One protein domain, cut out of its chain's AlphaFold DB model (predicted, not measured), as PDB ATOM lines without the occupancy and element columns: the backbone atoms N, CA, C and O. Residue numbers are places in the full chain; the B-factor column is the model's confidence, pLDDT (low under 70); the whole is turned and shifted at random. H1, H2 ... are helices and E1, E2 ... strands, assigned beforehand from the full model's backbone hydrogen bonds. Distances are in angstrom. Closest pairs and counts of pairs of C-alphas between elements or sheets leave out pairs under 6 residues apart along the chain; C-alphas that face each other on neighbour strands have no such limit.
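Overview. This is residues 504 to 626 of the 2240 residues of an uncharacterized protein of Fonsecaea pedrosoi CBS 271.37 (UniProt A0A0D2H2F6). In a model with little regular structure, H3 lies near the middle, with H1 side by side with it and the small hairpin of E1 and E2 on its other side; long loops, residues 528 to 552 and 591 to 615, run past H3. The 123 printed residues include H1, H2, H3, E1 and E2 in that order, mostly helix, with only 43 residues in named elements. The whole is compact, radius of gyration of the C-alphas 13.6 A, spanning 36 by 31 by 28 A.

Along the chain. H1, residues 514 to 527, starts at C-alpha 514 (157.653, 136.779, 240.492) and measures 19.5 A. H2 is residues 553 to 557; H3, residues 561 to 578, measures 24.7 A. E1 is residues 588 to 590; E2, residues 616 to 618, ends at C-alpha 618 (144.465, 117.168, 240.803).

Arrangement. H3 touches H1 with residues 561 to 569 alone, at a shallow tilt of 12 degrees, the same way; their closest C-alphas, Trp 514 and Arg 562, are 6.5 A apart. H2 and H3 are close but not clearly touching, closest C-alphas Ala 556 and Leu 564 at 7.6 A. E1 and E2 form an antiparallel hairpin, with N 589 and O 617 within hydrogen-bond range at 2.9 A. Every O i to N i+4 pair is within range in H2 and H3, 9 of 10 in H1.

Size, cuts and confidence. The farthest C-alphas, Lys 506 and Gly 579, are 37.2 A apart. The printed part has no cut; links H1 to H2 and E1 to E2 are long. The pLDDT is under 70 at residues 504 to 517 and 540 to 544.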
ATOM      1  N   ASP A 504     163.699 115.072 241.109       45.59
ATOM      2  CA  ASP A 504     163.219 116.460 241.027       45.59
ATOM      3  C   ASP A 504     163.013 117.087 242.425       45.59
ATOM      4  O   ASP A 504     163.140 118.301 242.581       45.59
ATOM      5  N   SER A 505     162.795 116.263 243.463       44.24
ATOM      6  CA  SER A 505     162.749 116.670 244.878       44.24
ATOM      7  C   SER A 505     163.986 117.443 245.370       44.24
ATOM      8  O   SER A 505     163.903 118.137 246.384       44.24
ATOM      9  N   LYS A 506     165.124 117.376 244.664       45.45
ATOM     10  CA  LYS A 506     166.373 118.068 245.040       45.45
ATOM     11  C   LYS A 506     166.594 119.413 244.337       45.45
ATOM     12  O   LYS A 506     167.486 120.155 244.741       45.45
ATOM     13  N   ALA A 507     165.809 119.760 243.314       46.99
ATOM     14  CA  ALA A 507     166.033 120.957 242.500       46.99
ATOM     15  C   ALA A 507     164.871 121.957 242.605       46.99
ATOM     16  O   ALA A 507     163.841 121.807 241.950       46.99
ATOM     17  N   LYS A 508     165.050 123.045 243.374       46.64
ATOM     18  CA  LYS A 508     164.103 124.174 243.323       46.64
ATOM     19  C   LYS A 508     164.121 124.791 241.911       46.64
ATOM     20  O   LYS A 508     165.200 125.164 241.442       46.64
ATOM     21  N   PRO A 509     162.966 124.926 241.230       48.33
ATOM     22  CA  PRO A 509     162.902 125.508 239.895       48.33
ATOM     23  C   PRO A 509     163.360 126.969 239.921       48.33
ATOM     24  O   PRO A 509     163.174 127.677 240.915       48.33
ATOM     25  N   SER A 510     163.965 127.429 238.821       45.12
ATOM     26  CA  SER A 510     164.530 128.777 238.742       45.12
ATOM     27  C   SER A 510     163.480 129.853 239.039       45.12
ATOM     28  O   SER A 510     162.311 129.743 238.661       45.12
ATOM     29  N   SER A 511     163.906 130.918 239.724       45.16
ATOM     30  CA  SER A 511     163.039 132.055 240.020       45.16
ATOM     31  C   SER A 511     162.642 132.766 238.724       45.16
ATOM     32  O   SER A 511     163.354 133.648 238.251       45.16
ATOM     33  N   GLN A 512     161.477 132.409 238.176       51.48
ATOM     34  CA  GLN A 512     160.741 133.240 237.221       51.48
ATOM     35  C   GLN A 512     160.527 134.648 237.817       51.48
ATOM     36  O   GLN A 512     160.567 134.811 239.040       51.48
ATOM     37  N   ASP A 513     160.254 135.654 236.977       51.27
ATOM     38  CA  ASP A 513     159.940 137.022 237.423       51.27
ATOM     39  C   ASP A 513     158.631 137.060 238.232       51.27
ATOM     40  O   ASP A 513     157.545 137.383 237.732       51.27
ATOM     41  N   TRP A 514     158.743 136.748 239.524       59.64
ATOM     42  CA  TRP A 514     157.653 136.779 240.492       59.64
ATOM     43  C   TRP A 514     156.973 138.146 240.503       59.64
ATOM     44  O   TRP A 514     155.756 138.198 240.565       59.64
ATOM     45  N   VAL A 515     157.719 139.241 240.325       55.12
ATOM     46  CA  VAL A 515     157.180 140.610 240.231       55.12
ATOM     47  C   VAL A 515     156.123 140.741 239.122       55.12
ATOM     48  O   VAL A 515     155.046 141.296 239.350       55.12
ATOM     49  N   ASN A 516     156.388 140.177 237.938       58.13
ATOM     50  CA  ASN A 516     155.472 140.236 236.794       58.13
ATOM     51  C   ASN A 516     154.222 139.368 237.014       58.13
ATOM     52  O   ASN A 516     153.113 139.787 236.676       58.13
ATOM     53  N   CYS A 517     154.380 138.188 237.623       68.10
ATOM     54  CA  CYS A 517     153.259 137.297 237.943       68.10
ATOM     55  C   CYS A 517     152.410 137.845 239.105       68.10
ATOM     56  O   CYS A 517     151.187 137.913 239.002       68.10
ATOM     57  N   ARG A 518     153.058 138.337 240.171       70.00
ATOM     58  CA  ARG A 518     152.445 138.945 241.363       70.00
ATOM     59  C   ARG A 518     151.501 140.078 240.987       70.00
ATOM     60  O   ARG A 518     150.410 140.142 241.540       70.00
ATOM     61  N   LYS A 519     151.851 140.926 240.011       70.34
ATOM     62  CA  LYS A 519     150.936 141.977 239.530       70.34
ATOM     63  C   LYS A 519     149.624 141.403 238.972       70.34
ATOM     64  O   LYS A 519     148.563 141.939 239.275       70.34
ATOM     65  N   ARG A 520     149.676 140.307 238.200       77.32
ATOM     66  CA  ARG A 520     148.472 139.631 237.671       77.32
ATOM     67  C   ARG A 520     147.671 138.943 238.778       77.32
ATOM     68  O   ARG A 520     146.452 139.039 238.798       77.32
ATOM     69  N   HIS A 521     148.359 138.303 239.720       83.25
ATOM     70  CA  HIS A 521     147.745 137.630 240.864       83.25
ATOM     71  C   HIS A 521     147.027 138.607 241.805       83.25
ATOM     72  O   HIS A 521     145.899 138.353 242.213       83.25
ATOM     73  N   VAL A 522     147.652 139.748 242.117       75.13
ATOM     74  CA  VAL A 522     147.033 140.824 242.907       75.13
ATOM     75  C   VAL A 522     145.823 141.395 242.169       75.13
ATOM     76  O   VAL A 522     144.771 141.532 242.781       75.13
ATOM     77  N   ALA A 523     145.926 141.645 240.858       73.32
ATOM     78  CA  ALA A 523     144.787 142.104 240.062       73.32
ATOM     79  C   ALA A 523     143.606 141.114 240.112       73.32
ATOM     80  O   ALA A 523     142.481 141.541 240.355       73.32
ATOM     81  N   ALA A 524     143.858 139.807 239.974       79.54
ATOM     82  CA  ALA A 524     142.826 138.775 240.105       79.54
ATOM     83  C   ALA A 524     142.204 138.741 241.516       79.54
ATOM     84  O   ALA A 524     140.984 138.715 241.648       79.54
ATOM     85  N   ARG A 525     143.023 138.806 242.577       84.73
ATOM     86  CA  ARG A 525     142.548 138.834 243.974       84.73
ATOM     87  C   ARG A 525     141.673 140.051 244.282       84.73
ATOM     88  O   ARG A 525     140.673 139.896 244.975       84.73
ATOM     89  N   VAL A 526     142.042 141.232 243.776       74.97
ATOM     90  CA  VAL A 526     141.279 142.482 243.947       74.97
ATOM     91  C   VAL A 526     139.985 142.447 243.133       74.97
ATOM     92  O   VAL A 526     138.927 142.739 243.681       74.97
ATOM     93  N   GLN A 527     140.046 142.037 241.861       76.53
ATOM     94  CA  GLN A 527     138.874 141.937 240.983       76.53
ATOM     95  C   GLN A 527     137.790 141.006 241.549       76.53
ATOM     96  O   GLN A 527     136.602 141.284 241.398       76.53
ATOM     97  N   ASP A 528     138.204 139.910 242.184       81.09
ATOM     98  CA  ASP A 528     137.315 138.847 242.654       81.09
ATOM     99  C   ASP A 528     137.031 138.899 244.172       81.09
ATOM    100  O   ASP A 528     136.393 137.992 244.707       81.09
ATOM    101  N   GLY A 529     137.523 139.921 244.888       80.51
ATOM    102  CA  GLY A 529     137.321 140.073 246.337       80.51
ATOM    103  C   GLY A 529     137.881 138.914 247.178       80.51
ATOM    104  O   GLY A 529     137.334 138.583 248.227       80.51
ATOM    105  N   LEU A 530     138.956 138.259 246.731       84.04
ATOM    106  CA  LEU A 530     139.474 137.022 247.348       84.04
ATOM    107  C   LEU A 530     140.315 137.261 248.609       84.04
ATOM    108  O   LEU A 530     140.741 136.308 249.260       84.04
ATOM    109  N   GLY A 531     140.614 138.522 248.923       76.11
ATOM    110  CA  GLY A 531     141.530 138.886 249.994       76.11
ATOM    111  C   GLY A 531     142.977 138.433 249.750       76.11
ATOM    112  O   GLY A 531     143.377 137.950 248.682       76.11
ATOM    113  N   ILE A 532     143.801 138.617 250.780       76.45
ATOM    114  CA  ILE A 532     145.255 138.383 250.739       76.45
ATOM    115  C   ILE A 532     145.679 137.060 251.402       76.45
ATOM    116  O   ILE A 532     146.878 136.817 251.590       76.45
ATOM    117  N   GLY A 533     144.702 136.230 251.782       75.24
ATOM    118  CA  GLY A 533     144.888 134.950 252.459       75.24
ATOM    119  C   GLY A 533     145.601 133.900 251.605       75.24
ATOM    120  O   GLY A 533     145.598 133.952 250.369       75.24
ATOM    121  N   THR A 534     146.218 132.939 252.293       86.11
ATOM    122  CA  THR A 534     146.920 131.790 251.697       86.11
ATOM    123  C   THR A 534     146.452 130.473 252.342       86.11
ATOM    124  O   THR A 534     147.257 129.796 252.992       86.11
ATOM    125  N   PRO A 535     145.140 130.162 252.300       85.44
ATOM    126  CA  PRO A 535     144.560 129.089 253.107       85.44
ATOM    127  C   PRO A 535     144.940 127.678 252.639       85.44
ATOM    128  O   PRO A 535     144.957 126.771 253.463       85.44
ATOM    129  N   PHE A 536     145.270 127.480 251.358       89.19
ATOM    130  CA  PHE A 536     145.657 126.158 250.856       89.19
ATOM    131  C   PHE A 536     147.126 125.855 251.164       89.19
ATOM    132  O   PHE A 536     147.463 124.738 251.543       89.19
ATOM    133  N   THR A 537     148.007 126.854 251.028       87.11
ATOM    134  CA  THR A 537     149.461 126.663 251.189       87.11
ATOM    135  C   THR A 537     150.006 126.985 252.576       87.11
ATOM    136  O   THR A 537     151.168 126.686 252.853       87.11
ATOM    137  N   ASN A 538     149.210 127.634 253.431       78.37
ATOM    138  CA  ASN A 538     149.570 128.065 254.786       78.37
ATOM    139  C   ASN A 538     150.922 128.818 254.883       78.37
ATOM    140  O   ASN A 538     151.612 128.775 255.899       78.37
ATOM    141  N   ARG A 539     151.329 129.509 253.810       70.33
ATOM    142  CA  ARG A 539     152.661 130.136 253.680       70.33
ATOM    143  C   ARG A 539     152.838 131.456 254.448       70.33
ATOM    144  O   ARG A 539     153.938 131.999 254.479       70.33
ATOM    145  N   ARG A 540     151.775 132.017 255.036       59.34
ATOM    146  CA  ARG A 540     151.859 133.185 255.934       59.34
ATOM    147  C   ARG A 540     152.200 132.714 257.350       59.34
ATOM    148  O   ARG A 540     151.431 131.970 257.941       59.34
ATOM    149  N   GLY A 541     153.328 133.173 257.892       50.00
ATOM    150  CA  GLY A 541     153.777 132.843 259.254       50.00
ATOM    151  C   GLY A 541     154.597 131.552 259.381       50.00
ATOM    152  O   GLY A 541     155.180 131.321 260.435       50.00
ATOM    153  N   ASN A 542     154.708 130.752 258.315       52.49
ATOM    154  CA  ASN A 542     155.549 129.553 258.256       52.49
ATOM    155  C   ASN A 542     156.746 129.770 257.316       52.49
ATOM    156  O   ASN A 542     156.636 130.477 256.316       52.49
ATOM    157  N   THR A 543     157.884 129.137 257.614       49.66
ATOM    158  CA  THR A 543     159.099 129.181 256.773       49.66
ATOM    159  C   THR A 543     158.963 128.402 255.466       49.66
ATOM    160  O   THR A 543     159.653 128.698 254.494       49.66
ATOM    161  N   GLU A 544     158.073 127.412 255.445       64.60
ATOM    162  CA  GLU A 544     157.809 126.524 254.314       64.60
ATOM    163  C   GLU A 544     156.293 126.421 254.088       64.60
ATOM    164  O   GLU A 544     155.528 126.507 255.057       64.60
ATOM    165  N   PRO A 545     155.827 126.254 252.836       75.67
ATOM    166  CA  PRO A 545     154.420 125.989 252.572       75.67
ATOM    167  C   PRO A 545     154.034 124.622 253.146       75.67
ATOM    168  O   PRO A 545     154.781 123.653 253.014       75.67
ATOM    169  N   LYS A 546     152.839 124.531 253.730       79.63
ATOM    170  CA  LYS A 546     152.242 123.268 254.162       79.63
ATOM    171  C   LYS A 546     150.825 123.144 253.621       79.63
ATOM    172  O   LYS A 546     149.944 123.914 254.008       79.63
ATOM    173  N   LEU A 547     150.619 122.165 252.744       87.15
ATOM    174  CA  LEU A 547     149.294 121.815 252.229       87.15
ATOM    175  C   LEU A 547     148.491 121.053 253.294       87.15
ATOM    176  O   LEU A 547     149.015 120.725 254.356       87.15
ATOM    177  N   ASP A 548     147.228 120.739 253.025       83.05
ATOM    178  CA  ASP A 548     146.426 119.806 253.828       83.05
ATOM    179  C   ASP A 548     147.141 118.461 254.086       83.05
ATOM    180  O   ASP A 548     147.877 117.982 253.229       83.05
ATOM    181  N   ASP A 549     146.895 117.815 255.236       83.76
ATOM    182  CA  ASP A 549     147.646 116.624 255.709       83.76
ATOM    183  C   ASP A 549     147.677 115.433 254.722       83.76
ATOM    184  O   ASP A 549     148.516 114.539 254.838       83.76
ATOM    185  N   TYR A 550     146.749 115.402 253.761       82.07
ATOM    186  CA  TYR A 550     146.655 114.385 252.712       82.07
ATOM    187  C   TYR A 550     147.511 114.684 251.472       82.07
ATOM    188  O   TYR A 550     147.817 113.777 250.698       82.07
ATOM    189  N   ALA A 551     147.805 115.958 251.231       88.01
ATOM    190  CA  ALA A 551     148.397 116.442 249.998       88.01
ATOM    191  C   ALA A 551     149.915 116.219 249.998       88.01
ATOM    192  O   ALA A 551     150.532 115.925 251.027       88.01
ATOM    193  N   ASP A 552     150.534 116.348 248.827       86.96
ATOM    194  CA  ASP A 552     151.960 116.080 248.673       86.96
ATOM    195  C   ASP A 552     152.817 117.229 249.240       86.96
ATOM    196  O   ASP A 552     153.153 118.199 248.555       86.96
ATOM    197  N   GLN A 553     153.152 117.117 250.530       85.17
ATOM    198  CA  GLN A 553     154.007 118.070 251.248       85.17
ATOM    199  C   GLN A 553     155.400 118.178 250.610       85.17
ATOM    200  O   GLN A 553     155.947 119.277 250.494       85.17
ATOM    201  N   THR A 554     155.958 117.050 250.155       79.97
ATOM    202  CA  THR A 554     157.273 116.989 249.506       79.97
ATOM    203  C   THR A 554     157.256 117.820 248.229       79.97
ATOM    204  O   THR A 554     158.073 118.729 248.080       79.97
ATOM    205  N   TRP A 555     156.275 117.584 247.352       85.80
ATOM    206  CA  TRP A 555     156.084 118.367 246.134       85.80
ATOM    207  C   TRP A 555     155.889 119.854 246.442       85.80
ATOM    208  O   TRP A 555     156.528 120.687 245.802       85.80
ATOM    209  N   ALA A 556     155.058 120.200 247.429       84.05
ATOM    210  CA  ALA A 556     154.752 121.587 247.776       84.05
ATOM    211  C   ALA A 556     155.977 122.381 248.260       84.05
ATOM    212  O   ALA A 556     156.161 123.531 247.855       84.05
ATOM    213  N   SER A 557     156.831 121.762 249.085       77.80
ATOM    214  CA  SER A 557     158.009 122.395 249.703       77.80
ATOM    215  C   SER A 557     159.025 122.960 248.693       77.80
ATOM    216  O   SER A 557     159.718 123.946 248.976       77.80
ATOM    217  N   ILE A 558     159.087 122.375 247.491       75.65
ATOM    218  CA  ILE A 558     160.014 122.770 246.423       75.65
ATOM    219  C   ILE A 558     159.402 123.719 245.380       75.65
ATOM    220  O   ILE A 558     160.137 124.223 244.532       75.65
ATOM    221  N   GLN A 559     158.090 123.989 245.410       80.58
ATOM    222  CA  GLN A 559     157.438 124.798 244.371       80.58
ATOM    223  C   GLN A 559     157.811 126.288 244.421       80.58
ATOM    224  O   GLN A 559     158.145 126.860 245.460       80.58
ATOM    225  N   SER A 560     157.693 126.956 243.269       75.92
ATOM    226  CA  SER A 560     157.862 128.408 243.180       75.92
ATOM    227  C   SER A 560     156.665 129.162 243.779       75.92
ATOM    228  O   SER A 560     155.531 128.678 243.783       75.92
ATOM    229  N   ARG A 561     156.885 130.408 244.227       73.01
ATOM    230  CA  ARG A 561     155.819 131.260 244.802       73.01
ATOM    231  C   ARG A 561     154.645 131.486 243.855       73.01
ATOM    232  O   ARG A 561     153.515 131.579 244.316       73.01
ATOM    233  N   ARG A 562     154.910 131.518 242.544       85.57
ATOM    234  CA  ARG A 562     153.876 131.602 241.508       85.57
ATOM    235  C   ARG A 562     152.925 130.403 241.584       85.57
ATOM    236  O   ARG A 562     151.720 130.604 241.600       85.57
ATOM    237  N   ILE A 563     153.455 129.181 241.674       88.14
ATOM    238  CA  ILE A 563     152.661 127.943 241.756       88.14
ATOM    239  C   ILE A 563     151.838 127.911 243.050       88.14
ATOM    240  O   ILE A 563     150.634 127.669 243.011       88.14
ATOM    241  N   LEU A 564     152.474 128.220 244.183       88.26
ATOM    242  CA  LEU A 564     151.817 128.247 245.493       88.26
ATOM    243  C   LEU A 564     150.659 129.260 245.534       88.26
ATOM    244  O   LEU A 564     149.562 128.935 245.978       88.26
ATOM    245  N   ASP A 565     150.869 130.469 245.013       87.50
ATOM    246  CA  ASP A 565     149.834 131.504 245.013       87.50
ATOM    247  C   ASP A 565     148.725 131.254 243.970       87.50
ATOM    248  O   ASP A 565     147.582 131.631 244.213       87.50
ATOM    249  N   VAL A 566     149.016 130.560 242.856       92.24
ATOM    250  CA  VAL A 566     147.984 130.041 241.931       92.24
ATOM    251  C   VAL A 566     147.037 129.087 242.668       92.24
ATOM    252  O   VAL A 566     145.822 129.226 242.543       92.24
ATOM    253  N   LEU A 567     147.565 128.160 243.476       93.44
ATOM    254  CA  LEU A 567     146.750 127.214 244.247       93.44
ATOM    255  C   LEU A 567     145.863 127.915 245.291       93.44
ATOM    256  O   LEU A 567     144.673 127.615 245.378       93.44
ATOM    257  N   ASP A 568     146.414 128.880 246.039       92.35
ATOM    258  CA  ASP A 568     145.636 129.685 246.993       92.35
ATOM    259  C   ASP A 568     144.500 130.455 246.293       92.35
ATOM    260  O   ASP A 568     143.368 130.467 246.779       92.35
ATOM    261  N   ILE A 569     144.776 131.072 245.134       92.91
ATOM    262  CA  ILE A 569     143.764 131.808 244.363       92.91
ATOM    263  C   ILE A 569     142.689 130.863 243.813       92.91
ATOM    264  O   ILE A 569     141.514 131.218 243.856       92.91
ATOM    265  N   HIS A 570     143.040 129.662 243.342       94.32
ATOM    266  CA  HIS A 570     142.042 128.696 242.876       94.32
ATOM    267  C   HIS A 570     141.117 128.202 243.989       94.32
ATOM    268  O   HIS A 570     139.919 128.095 243.730       94.32
ATOM    269  N   LEU A 571     141.612 127.965 245.213       93.42
ATOM    270  CA  LEU A 571     140.741 127.600 246.340       93.42
ATOM    271  C   LEU A 571     139.731 128.719 246.619       93.42
ATOM    272  O   LEU A 571     138.523 128.489 246.594       93.42
ATOM    273  N   LEU A 572     140.228 129.944 246.811       94.28
ATOM    274  CA  LEU A 572     139.406 131.121 247.104       94.28
ATOM    275  C   LEU A 572     138.395 131.409 245.978       94.28
ATOM    276  O   LEU A 572     137.227 131.691 246.243       94.28
ATOM    277  N   SER A 573     138.824 131.298 244.718       92.07
ATOM    278  CA  SER A 573     137.999 131.553 243.532       92.07
ATOM    279  C   SER A 573     136.941 130.467 243.307       92.07
ATOM    280  O   SER A 573     135.803 130.796 242.978       92.07
ATOM    281  N   ASN A 574     137.251 129.185 243.543       91.80
ATOM    282  CA  ASN A 574     136.261 128.106 243.438       91.80
ATOM    283  C   ASN A 574     135.207 128.170 244.556       91.80
ATOM    284  O   ASN A 574     134.025 127.968 244.268       91.80
ATOM    285  N   VAL A 575     135.580 128.561 245.779       91.37
ATOM    286  CA  VAL A 575     134.604 128.841 246.848       91.37
ATOM    287  C   VAL A 575     133.732 130.042 246.470       91.37
ATOM    288  O   VAL A 575     132.513 129.900 246.394       91.37
ATOM    289  N   SER A 576     134.345 131.182 246.132       87.93
ATOM    290  CA  SER A 576     133.637 132.435 245.818       87.93
ATOM    291  C   SER A 576     132.709 132.328 244.595       87.93
ATOM    292  O   SER A 576     131.546 132.724 244.650       87.93
ATOM    293  N   LYS A 577     133.190 131.756 243.483       85.97
ATOM    294  CA  LYS A 577     132.482 131.754 242.186       85.97
ATOM    295  C   LYS A 577     131.724 130.474 241.861       85.97
ATOM    296  O   LYS A 577     130.874 130.493 240.971       85.97
ATOM    297  N   ARG A 578     132.067 129.345 242.491       84.87
ATOM    298  CA  ARG A 578     131.472 128.029 242.185       84.87
ATOM    299  C   ARG A 578     130.861 127.327 243.399       84.87
ATOM    300  O   ARG A 578     130.185 126.317 243.212       84.87
ATOM    301  N   GLY A 579     131.044 127.870 244.604       86.54
ATOM    302  CA  GLY A 579     130.371 127.425 245.820       86.54
ATOM    303  C   GLY A 579     130.819 126.064 246.354       86.54
ATOM    304  O   GLY A 579     130.055 125.449 247.094       86.54
ATOM    305  N   TYR A 580     132.013 125.581 245.990       89.53
ATOM    306  CA  TYR A 580     132.555 124.315 246.493       89.53
ATOM    307  C   TYR A 580     134.014 124.422 246.941       89.53
ATOM    308  O   TYR A 580     134.803 125.206 246.414       89.53
ATOM    309  N   ASP A 581     134.376 123.550 247.875       91.13
ATOM    310  CA  ASP A 581     135.752 123.286 248.271       91.13
ATOM    311  C   ASP A 581     136.434 122.360 247.248       91.13
ATOM    312  O   ASP A 581     136.023 121.212 247.045       91.13
ATOM    313  N   MET A 582     137.467 122.856 246.560       91.57
ATOM    314  CA  MET A 582     138.158 122.074 245.528       91.57
ATOM    315  C   MET A 582     138.980 120.910 246.100       91.57
ATOM    316  O   MET A 582     139.272 119.971 245.369       91.57
ATOM    317  N   THR A 583     139.306 120.912 247.398       89.38
ATOM    318  CA  THR A 583     140.102 119.847 248.047       89.38
ATOM    319  C   THR A 583     139.380 118.491 248.128       89.38
ATOM    320  O   THR A 583     139.981 117.470 248.477       89.38
ATOM    321  N   TYR A 584     138.103 118.459 247.729       89.29
ATOM    322  CA  TYR A 584     137.254 117.268 247.648       89.29
ATOM    323  C   TYR A 584     136.626 117.050 246.255       89.29
ATOM    324  O   TYR A 584     135.795 116.161 246.086       89.29
ATOM    325  N   LYS A 585     137.039 117.810 245.229       90.30
ATOM    326  CA  LYS A 585     136.544 117.697 243.842       90.30
ATOM    327  C   LYS A 585     137.693 117.367 242.886       90.30
ATOM    328  O   LYS A 585     138.777 117.916 243.022       90.30
ATOM    329  N   HIS A 586     137.474 116.530 241.874       90.24
ATOM    330  CA  HIS A 586     138.506 116.213 240.873       90.24
ATOM    331  C   HIS A 586     138.636 117.322 239.816       90.24
ATOM    332  O   HIS A 586     138.243 117.156 238.653       90.24
ATOM    333  N   ARG A 587     139.185 118.480 240.204       91.17
ATOM    334  CA  ARG A 587     139.582 119.548 239.269       91.17
ATOM    335  C   ARG A 587     141.051 119.384 238.897       91.17
ATOM    336  O   ARG A 587     141.898 119.405 239.790       91.17
ATOM    337  N   ASN A 588     141.332 119.296 237.594       89.14
ATOM    338  CA  ASN A 588     142.684 119.401 237.049       89.14
ATOM    339  C   ASN A 588     143.017 120.873 236.767       89.14
ATOM    340  O   ASN A 588     142.293 121.533 236.022       89.14
ATOM    341  N   ILE A 589     144.121 121.369 237.324       90.03
ATOM    342  CA  ILE A 589     144.638 122.729 237.113       90.03
ATOM    343  C   ILE A 589     146.064 122.617 236.579       90.03
ATOM    344  O   ILE A 589     146.897 121.955 237.190       90.03
ATOM    345  N   ASN A 590     146.382 123.269 235.461       89.40
ATOM    346  CA  ASN A 590     147.749 123.303 234.954       89.40
ATOM    347  C   ASN A 590     148.557 124.364 235.723       89.40
ATOM    348  O   ASN A 590     148.673 125.510 235.296       89.40
ATOM    349  N   VAL A 591     149.105 124.006 236.886       88.99
ATOM    350  CA  VAL A 591     149.769 124.960 237.798       88.99
ATOM    351  C   VAL A 591     151.096 125.491 237.259       88.99
ATOM    352  O   VAL A 591     151.597 126.517 237.730       88.99
ATOM    353  N   SER A 592     151.651 124.878 236.209       82.71
ATOM    354  CA  SER A 592     152.746 125.491 235.452       82.71
ATOM    355  C   SER A 592     152.327 126.820 234.809       82.71
ATOM    356  O   SER A 592     153.193 127.520 234.307       82.71
ATOM    357  N   GLN A 593     151.035 127.168 234.784       82.45
ATOM    358  CA  GLN A 593     150.469 128.308 234.060       82.45
ATOM    359  C   GLN A 593     149.989 129.432 235.003       82.45
ATOM    360  O   GLN A 593     149.726 129.194 236.182       82.45
ATOM    361  N   ASN A 594     149.911 130.676 234.510       82.33
ATOM    362  CA  ASN A 594     149.378 131.813 235.280       82.33
ATOM    363  C   ASN A 594     147.836 131.795 235.375       82.33
ATOM    364  O   ASN A 594     147.148 131.311 234.473       82.33
ATOM    365  N   ILE A 595     147.300 132.397 236.444       81.57
ATOM    366  CA  ILE A 595     145.861 132.417 236.771       81.57
ATOM    367  C   ILE A 595     144.977 133.093 235.706       81.57
ATOM    368  O   ILE A 595     143.803 132.763 235.579       81.57
ATOM    369  N   ASP A 596     145.528 133.995 234.885       76.25
ATOM    370  CA  ASP A 596     144.815 134.622 233.760       76.25
ATOM    371  C   ASP A 596     144.463 133.637 232.622       76.25
ATOM    372  O   ASP A 596     143.778 134.014 231.671       76.25
ATOM    373  N   ARG A 597     144.937 132.386 232.698       79.72
ATOM    374  CA  ARG A 597     145.052 131.469 231.549       79.72
ATOM    375  C   ARG A 597     144.436 130.113 231.817       79.72
ATOM    376  O   ARG A 597     143.639 129.636 231.012       79.72
ATOM    377  N   ASP A 598     144.735 129.533 232.976       84.19
ATOM    378  CA  ASP A 598     143.935 128.447 233.526       84.19
ATOM    379  C   ASP A 598     143.031 128.997 234.630       84.19
ATOM    380  O   ASP A 598     143.476 129.299 235.729       84.19
ATOM    381  N   THR A 599     141.747 129.162 234.313       79.77
ATOM    382  CA  THR A 599     140.723 129.687 235.234       79.77
ATOM    383  C   THR A 599     139.769 128.591 235.727       79.77
ATOM    384  O   THR A 599     138.659 128.894 236.156       79.77
ATOM    385  N   ASP A 600     140.154 127.312 235.603       84.72
ATOM    386  CA  ASP A 600     139.346 126.129 235.962       84.72
ATOM    387  C   ASP A 600     137.917 126.108 235.355       84.72
ATOM    388  O   ASP A 600     136.966 125.526 235.883       84.72
ATOM    389  N   ARG A 601     137.746 126.719 234.174       78.04
ATOM    390  CA  ARG A 601     136.465 126.768 233.434       78.04
ATOM    391  C   ARG A 601     136.102 125.462 232.711       78.04
ATOM    392  O   ARG A 601     135.106 125.419 231.991       78.04
ATOM    393  N   ARG A 602     136.908 124.403 232.856       80.73
ATOM    394  CA  ARG A 602     136.690 123.100 232.197       80.73
ATOM    395  C   ARG A 602     135.435 122.416 232.739       80.73
ATOM    396  O   ARG A 602     135.108 122.543 233.920       80.73
ATOM    397  N   GLN A 603     134.759 121.646 231.895       82.25
ATOM    398  CA  GLN A 603     133.638 120.814 232.338       82.25
ATOM    399  C   GLN A 603     134.124 119.636 233.200       82.25
ATOM    400  O   GLN A 603     135.311 119.308 233.218       82.25
ATOM    401  N   TRP A 604     133.212 119.036 233.965       86.79
ATOM    402  CA  TRP A 604     133.509 117.893 234.830       86.79
ATOM    403  C   TRP A 604     134.052 116.705 234.027       86.79
ATOM    404  O   TRP A 604     133.582 116.428 232.927       86.79
ATOM    405  N   GLY A 605     135.059 116.019 234.571       88.14
ATOM    406  CA  GLY A 605     135.624 114.815 233.962       88.14
ATOM    407  C   GLY A 605     136.540 115.022 232.748       88.14
ATOM    408  O   GLY A 605     137.044 114.022 232.249       88.14
ATOM    409  N   ILE A 606     136.821 116.256 232.303       90.79
ATOM    410  CA  ILE A 606     137.663 116.528 231.117       90.79
ATOM    411  C   ILE A 606     139.016 117.158 231.487       90.79
ATOM    412  O   ILE A 606     139.076 118.125 232.253       90.79
ATOM    413  N   VAL A 607     140.100 116.664 230.881       90.31
ATOM    414  CA  VAL A 607     141.455 117.240 230.980       90.31
ATOM    415  C   VAL A 607     141.746 118.192 229.815       90.31
ATOM    416  O   VAL A 607     141.367 117.956 228.666       90.31
ATOM    417  N   GLY A 608     142.437 119.293 230.121       84.69
ATOM    418  CA  GLY A 608     142.923 120.259 229.134       84.69
ATOM    419  C   GLY A 608     144.186 119.801 228.394       84.69
ATOM    420  O   GLY A 608     144.359 118.627 228.053       84.69
ATOM    421  N   CYS A 609     145.101 120.741 228.134       84.44
ATOM    422  CA  CYS A 609     146.358 120.393 227.488       84.44
ATOM    423  C   CYS A 609     147.306 119.603 228.386       84.44
ATOM    424  O   CYS A 609     147.845 120.142 229.348       84.44
ATOM    425  N   VAL A 610     147.620 118.379 227.963       85.65
ATOM    426  CA  VAL A 610     148.918 117.773 228.266       85.65
ATOM    427  C   VAL A 610     149.952 118.446 227.360       85.65
ATOM    428  O   VAL A 610     149.874 118.316 226.138       85.65
ATOM    429  N   THR A 611     150.854 119.215 227.969       84.06
ATOM    430  CA  THR A 611     152.014 119.872 227.336       84.06
ATOM    431  C   THR A 611     153.304 119.208 227.824       84.06
ATOM    432  O   THR A 611     153.315 118.752 228.968       84.06
ATOM    433  N   PRO A 612     154.410 119.209 227.057       82.14
ATOM    434  CA  PRO A 612     155.648 118.549 227.488       82.14
ATOM    435  C   PRO A 612     156.204 119.080 228.818       82.14
ATOM    436  O   PRO A 612     156.680 118.322 229.656       82.14
ATOM    437  N   LEU A 613     156.071 120.391 229.053       81.35
ATOM    438  CA  LEU A 613     156.532 121.052 230.277       81.35
ATOM    439  C   LEU A 613     155.421 121.308 231.314       81.35
ATOM    440  O   LEU A 613     155.690 121.955 232.332       81.35
ATOM    441  N   GLY A 614     154.209 120.795 231.091       83.91
ATOM    442  CA  GLY A 614     153.036 121.029 231.939       83.91
ATOM    443  C   GLY A 614     153.137 120.452 233.351       83.91
ATOM    444  O   GLY A 614     154.027 119.660 233.659       83.91
ATOM    445  N   CYS A 615     152.203 120.848 234.214       88.42
ATOM    446  CA  CYS A 615     152.015 120.266 235.539       88.42
ATOM    447  C   CYS A 615     150.521 120.294 235.887       88.42
ATOM    448  O   CYS A 615     150.013 121.294 236.393       88.42
ATOM    449  N   LEU A 616     149.807 119.213 235.563       90.84
ATOM    450  CA  LEU A 616     148.383 119.065 235.871       90.84
ATOM    451  C   LEU A 616     148.218 118.596 237.320       90.84
ATOM    452  O   LEU A 616     148.510 117.447 237.632       90.84
ATOM    453  N   PHE A 617     147.761 119.486 238.194       92.62
ATOM    454  CA  PHE A 617     147.471 119.230 239.603       92.62
ATOM    455  C   PHE A 617     146.021 118.765 239.770       92.62
ATOM    456  O   PHE A 617     145.113 119.500 239.375       92.62
ATOM    457  N   ASP A 618     145.798 117.580 240.348       93.01
ATOM    458  CA  ASP A 618     144.465 117.168 240.803       93.01
ATOM    459  C   ASP A 618     144.232 117.674 242.229       93.01
ATOM    460  O   ASP A 618     144.962 117.356 243.172       93.01
ATOM    461  N   THR A 619     143.194 118.487 242.375       92.03
ATOM    462  CA  THR A 619     142.895 119.223 243.610       92.03
ATOM    463  C   THR A 619     142.436 118.330 244.765       92.03
ATOM    464  O   THR A 619     142.826 118.583 245.910       92.03
ATOM    465  N   ARG A 620     141.711 117.236 244.488       89.01
ATOM    466  CA  ARG A 620     141.292 116.264 245.513       89.01
ATOM    467  C   ARG A 620     142.421 115.354 245.988       89.01
ATOM    468  O   ARG A 620     142.542 115.123 247.194       89.01
ATOM    469  N   ARG A 621     143.255 114.851 245.074       87.75
ATOM    470  CA  ARG A 621     144.472 114.098 245.413       87.75
ATOM    471  C   ARG A 621     145.511 114.995 246.094       87.75
ATOM    472  O   ARG A 621     146.282 114.521 246.925       87.75
ATOM    473  N   GLY A 622     145.518 116.292 245.775       89.99
ATOM    474  CA  GLY A 622     146.457 117.270 246.334       89.99
ATOM    475  C   GLY A 622     147.879 117.068 245.816       89.99
ATOM    476  O   GLY A 622     148.843 117.265 246.554       89.99
ATOM    477  N   ALA A 623     148.003 116.610 244.570       90.73
ATOM    478  CA  ALA A 623     149.262 116.258 243.932       90.73
ATOM    479  C   ALA A 623     149.166 116.455 242.406       90.73
ATOM    480  O   ALA A 623     148.063 116.412 241.847       90.73
ATOM    481  N   PRO A 624     150.298 116.635 241.700       91.84
ATOM    482  CA  PRO A 624     150.327 116.481 240.250       91.84
ATOM    483  C   PRO A 624     149.915 115.063 239.824       91.84
ATOM    484  O   PRO A 624     150.145 114.089 240.544       91.84
ATOM    485  N   LEU A 625     149.345 114.946 238.625       92.02
ATOM    486  CA  LEU A 625     149.235 113.670 237.924       92.02
ATOM    487  C   LEU A 625     150.643 113.142 237.608       92.02
ATOM    488  O   LEU A 625     151.523 113.899 237.191       92.02
ATOM    489  N   ALA A 626     150.852 111.844 237.797       89.51
ATOM    490  CA  ALA A 626     152.097 111.181 237.444       89.51
ATOM    491  C   ALA A 626     152.217 111.054 235.918       89.51
ATOM    492  O   ALA A 626     151.233 110.801 235.221       89.51
TER     493      ALA A 626